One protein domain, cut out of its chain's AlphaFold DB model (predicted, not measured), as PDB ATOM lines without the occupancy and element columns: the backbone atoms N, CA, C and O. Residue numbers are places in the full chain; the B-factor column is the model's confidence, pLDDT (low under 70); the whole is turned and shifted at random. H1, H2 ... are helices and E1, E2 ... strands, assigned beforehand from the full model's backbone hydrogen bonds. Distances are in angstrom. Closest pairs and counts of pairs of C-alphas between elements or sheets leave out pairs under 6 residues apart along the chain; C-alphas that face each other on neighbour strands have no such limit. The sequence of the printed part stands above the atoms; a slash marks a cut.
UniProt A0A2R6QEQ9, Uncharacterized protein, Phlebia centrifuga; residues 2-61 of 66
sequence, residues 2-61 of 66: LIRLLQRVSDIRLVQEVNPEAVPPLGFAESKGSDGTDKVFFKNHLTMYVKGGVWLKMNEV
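What this domain is: This is residues 2 to 61 of the 66 residues of an uncharacterized protein of Phlebia centrifuga (UniProt A0A2R6QEQ9). With little regular structure, the domain is drawn out: a ribbon of two strands, E1 and E4, and the short helix H1 make one end, and a small hairpin, E2 and E3, lies toward the other, where residues 30 to 35 of a long loop stick out. The 60 printed residues run H1, E1, E2, E3, E4, with both two-stranded sheets antiparallel; the class is mixed, with 22 residues in named elements. The whole is loose, radius of gyration of the C-alphas 13.9 A, spanning 39 by 24 by 21 A.

How they stand to each other: E1, residues 9 to 14, and E4, residues 56 to 60, are antiparallel at 163 degrees; N 10 and O 59 are 2.8 A apart, within hydrogen-bond range. E2, residues 42 to 44, and E3, residues 48 to 50, form a hairpin, with N 43 and O 49 at 2.8 A. H1, residues 2 to 6, is apart from E2, E3 and E4; its O i to N i+4 pair is within hydrogen-bond range.

Where its parts are: E1 is 13.8 A long and E4 12.8 A. C-alpha 2 begins H1 at (102.056, 131.784, 170.456); C-alpha 60 ends E4 at (88.197, 127.450, 168.170).

The domain as a whole: The farthest C-alphas, of Lys 32 and Val 61, are 39.5 A apart. The link E1 to E2 is long, 27 residues. The printed part has no cut, and no printed residue is under 70 in pLDDT.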
ATOM      1  N   LEU A   2     102.666 133.123 170.362       90.50
ATOM      2  CA  LEU A   2     102.056 131.784 170.456       90.50
ATOM      3  C   LEU A   2     100.979 131.647 171.549       90.50
ATOM      4  O   LEU A   2      99.918 131.096 171.291       90.50
ATOM      5  N   ILE A   3     101.198 132.225 172.733       92.50
ATOM      6  CA  ILE A   3     100.223 132.175 173.839       92.50
ATOM      7  C   ILE A   3      98.856 132.743 173.416       92.50
ATOM      8  O   ILE A   3      97.824 132.154 173.709       92.50
ATOM      9  N   ARG A   4      98.838 133.851 172.661       93.12
ATOM     10  CA  ARG A   4      97.595 134.475 172.173       93.12
ATOM     11  C   ARG A   4      96.890 133.648 171.098       93.12
ATOM     12  O   ARG A   4      95.687 133.802 170.922       93.12
ATOM     13  N   LEU A   5      97.627 132.818 170.362       91.25
ATOM     14  CA  LEU A   5      97.047 131.869 169.416       91.25
ATOM     15  C   LEU A   5      96.414 130.698 170.172       91.25
ATOM     16  O   LEU A   5      95.251 130.393 169.945       91.25
ATOM     17  N   LEU A   6      97.148 130.103 171.116       92.94
ATOM     18  CA  LEU A   6      96.671 128.954 171.890       92.94
ATOM     19  C   LEU A   6      95.452 129.294 172.758       92.94
ATOM     20  O   LEU A   6      94.575 128.458 172.912       92.94
ATOM     21  N   GLN A   7      95.343 130.530 173.253       92.38
ATOM     22  CA  GLN A   7      94.161 131.005 173.988       92.38
ATOM     23  C   GLN A   7      92.862 131.009 173.164       92.38
ATOM     24  O   GLN A   7      91.787 131.058 173.750       92.38
ATOM     25  N   ARG A   8      92.941 130.984 171.826       93.19
ATOM     26  CA  ARG A   8      91.762 130.937 170.943       93.19
ATOM     27  C   ARG A   8      91.326 129.518 170.595       93.19
ATOM     28  O   ARG A   8      90.340 129.353 169.891       93.19
ATOM     29  N   VAL A   9      92.044 128.504 171.067       94.00
ATOM     30  CA  VAL A   9      91.793 127.102 170.739       94.00
ATOM     31  C   VAL A   9      91.261 126.384 171.979       94.00
ATOM     32  O   VAL A   9      91.858 126.468 173.048       94.00
ATOM     33  N   SER A  10      90.135 125.687 171.844       93.44
ATOM     34  CA  SER A  10      89.495 124.908 172.913       93.44
ATOM     35  C   SER A  10      89.972 123.454 172.965       93.44
ATOM     36  O   SER A  10      89.955 122.836 174.026       93.44
ATOM     37  N   ASP A  11      90.408 122.903 171.833       94.94
ATOM     38  CA  ASP A  11      90.815 121.505 171.693       94.94
ATOM     39  C   ASP A  11      91.906 121.385 170.620       94.94
ATOM     40  O   ASP A  11      91.809 121.991 169.551       94.94
ATOM     41  N   ILE A  12      92.960 120.622 170.930       94.75
ATOM     42  CA  ILE A  12      94.080 120.327 170.031       94.75
ATOM     43  C   ILE A  12      94.210 118.810 169.932       94.75
ATOM     44  O   ILE A  12      94.430 118.136 170.939       94.75
ATOM     45  N   ARG A  13      94.125 118.269 168.716       95.00
ATOM     46  CA  ARG A  13      94.262 116.830 168.451       95.00
ATOM     47  C   ARG A  13      95.355 116.563 167.440       95.00
ATOM     48  O   ARG A  13      95.433 117.230 166.413       95.00
ATOM     49  N   LEU A  14      96.169 115.555 167.731       93.56
ATOM     50  CA  LEU A  14      97.129 115.007 166.783       93.56
ATOM     51  C   LEU A  14      96.389 114.267 165.664       93.56
ATOM     52  O   LEU A  14      95.501 113.467 165.948       93.56
ATOM     53  N   VAL A  15      96.786 114.525 164.420       93.38
ATOM     54  CA  VAL A  15      96.203 113.932 163.210       93.38
ATOM     55  C   VAL A  15      97.298 113.133 162.505       93.38
ATOM     56  O   VAL A  15      98.100 113.682 161.749       93.38
ATOM     57  N   GLN A  16      97.385 111.840 162.812       89.75
ATOM     58  CA  GLN A  16      98.450 110.970 162.300       89.75
ATOM     59  C   GLN A  16      98.218 110.551 160.845       89.75
ATOM     60  O   GLN A  16      99.174 110.331 160.108       89.75
ATOM     61  N   GLU A  17      96.961 110.492 160.411       89.88
ATOM     62  CA  GLU A  17      96.561 110.082 159.067       89.88
ATOM     63  C   GLU A  17      97.119 110.992 157.960       89.88
ATOM     64  O   GLU A  17      97.284 110.550 156.827       89.88
ATOM     65  N   VAL A  18      97.460 112.242 158.288       90.69
ATOM     66  CA  VAL A  18      98.039 113.211 157.341       90.69
ATOM     67  C   VAL A  18      99.554 113.033 157.189       90.69
ATOM     68  O   VAL A  18     100.108 113.386 156.149       90.69
ATOM     69  N   ASN A  19     100.236 112.456 158.184       90.81
ATOM     70  CA  ASN A  19     101.665 112.146 158.102       90.81
ATOM     71  C   ASN A  19     101.979 110.740 158.656       90.81
ATOM     72  O   ASN A  19     102.521 110.619 159.760       90.81
ATOM     73  N   PRO A  20     101.698 109.673 157.884       88.50
ATOM     74  CA  PRO A  20     101.976 108.299 158.299       88.50
ATOM     75  C   PRO A  20     103.461 108.019 158.570       88.50
ATOM     76  O   PRO A  20     103.780 107.153 159.376       88.50
ATOM     77  N   GLU A  21     104.385 108.761 157.945       87.19
ATOM     78  CA  GLU A  21     105.828 108.602 158.186       87.19
ATOM     79  C   GLU A  21     106.259 109.030 159.594       87.19
ATOM     80  O   GLU A  21     107.331 108.636 160.059       87.19
ATOM     81  N   ALA A  22     105.457 109.866 160.259       88.81
ATOM     82  CA  ALA A  22     105.691 110.269 161.638       88.81
ATOM     83  C   ALA A  22     105.128 109.267 162.648       88.81
ATOM     84  O   ALA A  22     105.371 109.440 163.839       88.81
ATOM     85  N   VAL A  23     104.391 108.238 162.225       90.00
ATOM     86  CA  VAL A  23     103.871 107.215 163.138       90.00
ATOM     87  C   VAL A  23     105.026 106.316 163.606       90.00
ATOM     88  O   VAL A  23     105.833 105.883 162.778       90.00
ATOM     89  N   PRO A  24     105.135 106.024 164.915       89.56
ATOM     90  CA  PRO A  24     106.120 105.076 165.421       89.56
ATOM     91  C   PRO A  24     106.010 103.704 164.740       89.56
ATOM     92  O   PRO A  24     104.900 103.190 164.578       89.56
ATOM     93  N   PRO A  25     107.136 103.082 164.349       87.31
ATOM     94  CA  PRO A  25     107.119 101.747 163.768       87.31
ATOM     95  C   PRO A  25     106.689 100.692 164.798       87.31
ATOM     96  O   PRO A  25     106.763 100.897 166.012       87.31
ATOM     97  N   LEU A  26     106.279  99.523 164.306       83.88
ATOM     98  CA  LEU A  26     105.927  98.390 165.160       83.88
ATOM     99  C   LEU A  26     107.115  98.003 166.062       83.88
ATOM    100  O   LEU A  26     108.252  97.930 165.597       83.88
ATOM    101  N   GLY A  27     106.853  97.773 167.352       81.75
ATOM    102  CA  GLY A  27     107.883  97.458 168.351       81.75
ATOM    103  C   GLY A  27     108.594  98.679 168.949       81.75
ATOM    104  O   GLY A  27     109.402  98.522 169.860       81.75
ATOM    105  N   PHE A  28     108.274  99.906 168.511       83.50
ATOM    106  CA  PHE A  28     108.840 101.121 169.111       83.50
ATOM    107  C   PHE A  28     108.493 101.258 170.600       83.50
ATOM    108  O   PHE A  28     109.331 101.700 171.385       83.50
ATOM    109  N   ALA A  29     107.301 100.801 170.993       80.06
ATOM    110  CA  ALA A  29     106.855 100.819 172.383       80.06
ATOM    111  C   ALA A  29     107.688  99.937 173.325       80.06
ATOM    112  O   ALA A  29     107.693 100.158 174.529       80.06
ATOM    113  N   GLU A  30     108.416  98.964 172.778       83.12
ATOM    114  CA  GLU A  30     109.301  98.068 173.529       83.12
ATOM    115  C   GLU A  30     110.769  98.521 173.452       83.12
ATOM    116  O   GLU A  30     111.673  97.866 173.978       83.12
ATOM    117  N   SER A  31     111.043  99.635 172.763       81.81
ATOM    118  CA  SER A  31     112.402 100.133 172.600       81.81
ATOM    119  C   SER A  31     112.937 100.695 173.917       81.81
ATOM    120  O   SER A  31     112.246 101.394 174.647       81.81
ATOM    121  N   LYS A  32     114.224 100.465 174.203       78.50
ATOM    122  CA  LYS A  32     114.879 100.974 175.425       78.50
ATOM    123  C   LYS A  32     114.877 102.506 175.552       78.50
ATOM    124  O   LYS A  32     115.211 103.015 176.616       78.50
ATOM    125  N   GLY A  33     114.608 103.222 174.458       73.19
ATOM    126  CA  GLY A  33     114.654 104.681 174.385       73.19
ATOM    127  C   GLY A  33     113.291 105.370 174.451       73.19
ATOM    128  O   GLY A  33     113.267 106.595 174.461       73.19
ATOM    129  N   SER A  34     112.189 104.618 174.482       77.50
ATOM    130  CA  SER A  34     110.827 105.147 174.585       77.50
ATOM    131  C   SER A  34     110.115 104.490 175.764       77.50
ATOM    132  O   SER A  34     110.367 103.332 176.083       77.50
ATOM    133  N   ASP A  35     109.210 105.222 176.408       78.25
ATOM    134  CA  ASP A  35     108.271 104.665 177.390       78.25
ATOM    135  C   ASP A  35     107.039 104.018 176.724       78.25
ATOM    136  O   ASP A  35     106.108 103.577 177.399       78.25
ATOM    137  N   GLY A  36     107.026 103.988 175.388       79.38
ATOM    138  CA  GLY A  36     105.961 103.449 174.556       79.38
ATOM    139  C   GLY A  36     104.693 104.285 174.506       79.38
ATOM    140  O   GLY A  36     103.699 103.841 173.931       79.38
ATOM    141  N   THR A  37     104.721 105.503 175.047       86.06
ATOM    142  CA  THR A  37     103.602 106.452 174.964       86.06
ATOM    143  C   THR A  37     103.758 107.459 173.826       86.06
ATOM    144  O   THR A  37     102.797 108.152 173.471       86.06
ATOM    145  N   ASP A  38     104.946 107.513 173.220       88.19
ATOM    146  CA  ASP A  38     105.247 108.364 172.080       88.19
ATOM    147  C   ASP A  38     104.291 108.088 170.920       88.19
ATOM    148  O   ASP A  38     104.197 106.983 170.390       88.19
ATOM    149  N   LYS A  39     103.600 109.139 170.482       89.06
ATOM    150  CA  LYS A  39     102.702 109.092 169.321       89.06
ATOM    151  C   LYS A  39     103.395 109.526 168.032       89.06
ATOM    152  O   LYS A  39     102.769 109.522 166.979       89.06
ATOM    153  N   VAL A  40     104.655 109.949 168.094       90.69
ATOM    154  CA  VAL A  40     105.416 110.386 166.921       90.69
ATOM    155  C   VAL A  40     106.824 109.811 166.951       90.69
ATOM    156  O   VAL A  40     107.431 109.683 168.009       90.69
ATOM    157  N   PHE A  41     107.352 109.469 165.781       88.88
ATOM    158  CA  PHE A  41     108.704 108.959 165.633       88.88
ATOM    159  C   PHE A  41     109.698 110.111 165.485       88.88
ATOM    160  O   PHE A  41     109.782 110.770 164.441       88.88
ATOM    161  N   PHE A  42     110.468 110.353 166.543       88.31
ATOM    162  CA  PHE A  42     111.515 111.365 166.536       88.31
ATOM    163  C   PHE A  42     112.751 110.877 165.781       88.31
ATOM    164  O   PHE A  42     113.265 109.783 166.002       88.31
ATOM    165  N   LYS A  43     113.271 111.734 164.906       86.94
ATOM    166  CA  LYS A  43     114.594 111.594 164.306       86.94
ATOM    167  C   LYS A  43     115.552 112.532 165.009       86.94
ATOM    168  O   LYS A  43     115.184 113.634 165.408       86.94
ATOM    169  N   ASN A  44     116.802 112.111 165.106       84.88
ATOM    170  CA  ASN A  44     117.861 112.930 165.663       84.88
ATOM    171  C   ASN A  44     119.033 112.937 164.679       84.88
ATOM    172  O   ASN A  44     119.534 111.875 164.324       84.88
ATOM    173  N   HIS A  45     119.394 114.117 164.171       84.38
ATOM    174  CA  HIS A  45     120.616 114.307 163.379       84.38
ATOM    175  C   HIS A  45     121.542 115.241 164.159       84.38
ATOM    176  O   HIS A  45     122.374 114.774 164.927       84.38
ATOM    177  N   LEU A  46     121.340 116.555 164.020       90.88
ATOM    178  CA  LEU A  46     121.973 117.569 164.871       90.88
ATOM    179  C   LEU A  46     121.027 118.045 165.985       90.88
ATOM    180  O   LEU A  46     121.459 118.331 167.095       90.88
ATOM    181  N   THR A  47     119.729 118.109 165.683       89.00
ATOM    182  CA  THR A  47     118.646 118.376 166.631       89.00
ATOM    183  C   THR A  47     117.555 117.321 166.477       89.00
ATOM    184  O   THR A  47     117.440 116.667 165.432       89.00
ATOM    185  N   MET A  48     116.751 117.147 167.525       89.44
ATOM    186  CA  MET A  48     115.583 116.274 167.495       89.44
ATOM    187  C   MET A  48     114.461 116.919 166.674       89.44
ATOM    188  O   MET A  48     114.134 118.088 166.873       89.44
ATOM    189  N   TYR A  49     113.858 116.160 165.761       91.25
ATOM    190  CA  TYR A  49     112.740 116.615 164.933       91.25
ATOM    191  C   TYR A  49     111.829 115.454 164.524       91.25
ATOM    192  O   TYR A  49     112.219 114.290 164.567       91.25
ATOM    193  N   VAL A  50     110.619 115.772 164.066       90.31
ATOM    194  CA  VAL A  50     109.720 114.812 163.409       90.31
ATOM    195  C   VAL A  50     109.781 115.062 161.906       90.31
ATOM    196  O   VAL A  50     109.554 116.187 161.451       90.31
ATOM    197  N   LYS A  51     110.125 114.041 161.113       86.25
ATOM    198  CA  LYS A  51     110.184 114.181 159.648       86.25
ATOM    199  C   LYS A  51     108.783 114.508 159.115       86.25
ATOM    200  O   LYS A  51     107.823 113.823 159.443       86.25
ATOM    201  N   GLY A  52     108.676 115.565 158.309       85.56
ATOM    202  CA  GLY A  52     107.386 116.042 157.795       85.56
ATOM    203  C   GLY A  52     106.544 116.826 158.812       85.56
ATOM    204  O   GLY A  52     105.439 117.249 158.483       85.56
ATOM    205  N   GLY A  53     107.070 117.060 160.021       89.56
ATOM    206  CA  GLY A  53     106.399 117.823 161.068       89.56
ATOM    207  C   GLY A  53     105.219 117.094 161.713       89.56
ATOM    208  O   GLY A  53     104.948 115.921 161.451       89.56
ATOM    209  N   VAL A  54     104.525 117.820 162.592       91.75
ATOM    210  CA  VAL A  54     103.341 117.342 163.313       91.75
ATOM    211  C   VAL A  54     102.120 118.089 162.801       91.75
ATOM    212  O   VAL A  54     102.114 119.319 162.758       91.75
ATOM    213  N   TRP A  55     101.080 117.340 162.453       92.75
ATOM    214  CA  TRP A  55      99.812 117.891 161.998       92.75
ATOM    215  C   TRP A  55      98.793 117.844 163.125       92.75
ATOM    216  O   TRP A  55      98.597 116.813 163.771       92.75
ATOM    217  N   LEU A  56      98.168 118.989 163.375       93.25
ATOM    218  CA  LEU A  56      97.227 119.176 164.464       93.25
ATOM    219  C   LEU A  56      95.907 119.695 163.908       93.25
ATOM    220  O   LEU A  56      95.892 120.583 163.055       93.25
ATOM    221  N   LYS A  57      94.802 119.188 164.443       94.88
ATOM    222  CA  LYS A  57      93.488 119.809 164.315       94.88
ATOM    223  C   LYS A  57      93.238 120.654 165.555       94.88
ATOM    224  O   LYS A  57      93.460 120.185 166.669       94.88
ATOM    225  N   MET A  58      92.801 121.887 165.344       95.12
ATOM    226  CA  MET A  58      92.518 122.854 166.400       95.12
ATOM    227  C   MET A  58      91.064 123.296 166.275       95.12
ATOM    228  O   MET A  58      90.648 123.691 165.185       95.12
ATOM    229  N   ASN A  59      90.300 123.227 167.363       95.00
ATOM    230  CA  ASN A  59      88.942 123.769 167.408       95.00
ATOM    231  C   ASN A  59      88.965 125.126 168.108       95.00
ATOM    232  O   ASN A  59      89.606 125.270 169.146       95.00
ATOM    233  N   GLU A  60      88.271 126.119 167.564       93.38
ATOM    234  CA  GLU A  60      88.197 127.450 168.170       93.38
ATOM    235  C   GLU A  60      87.397 127.416 169.486       93.38
ATOM    236  O   GLU A  60      86.564 126.531 169.711       93.38
ATOM    237  N   VAL A  61      87.675 128.342 170.404       91.38
ATOM    238  CA  VAL A  61      86.816 128.554 171.578       91.38
ATOM    239  C   VAL A  61      85.504 129.177 171.098       91.38
ATOM    240  O   VAL A  61      85.521 130.102 170.289       91.38
TER     241      VAL A  61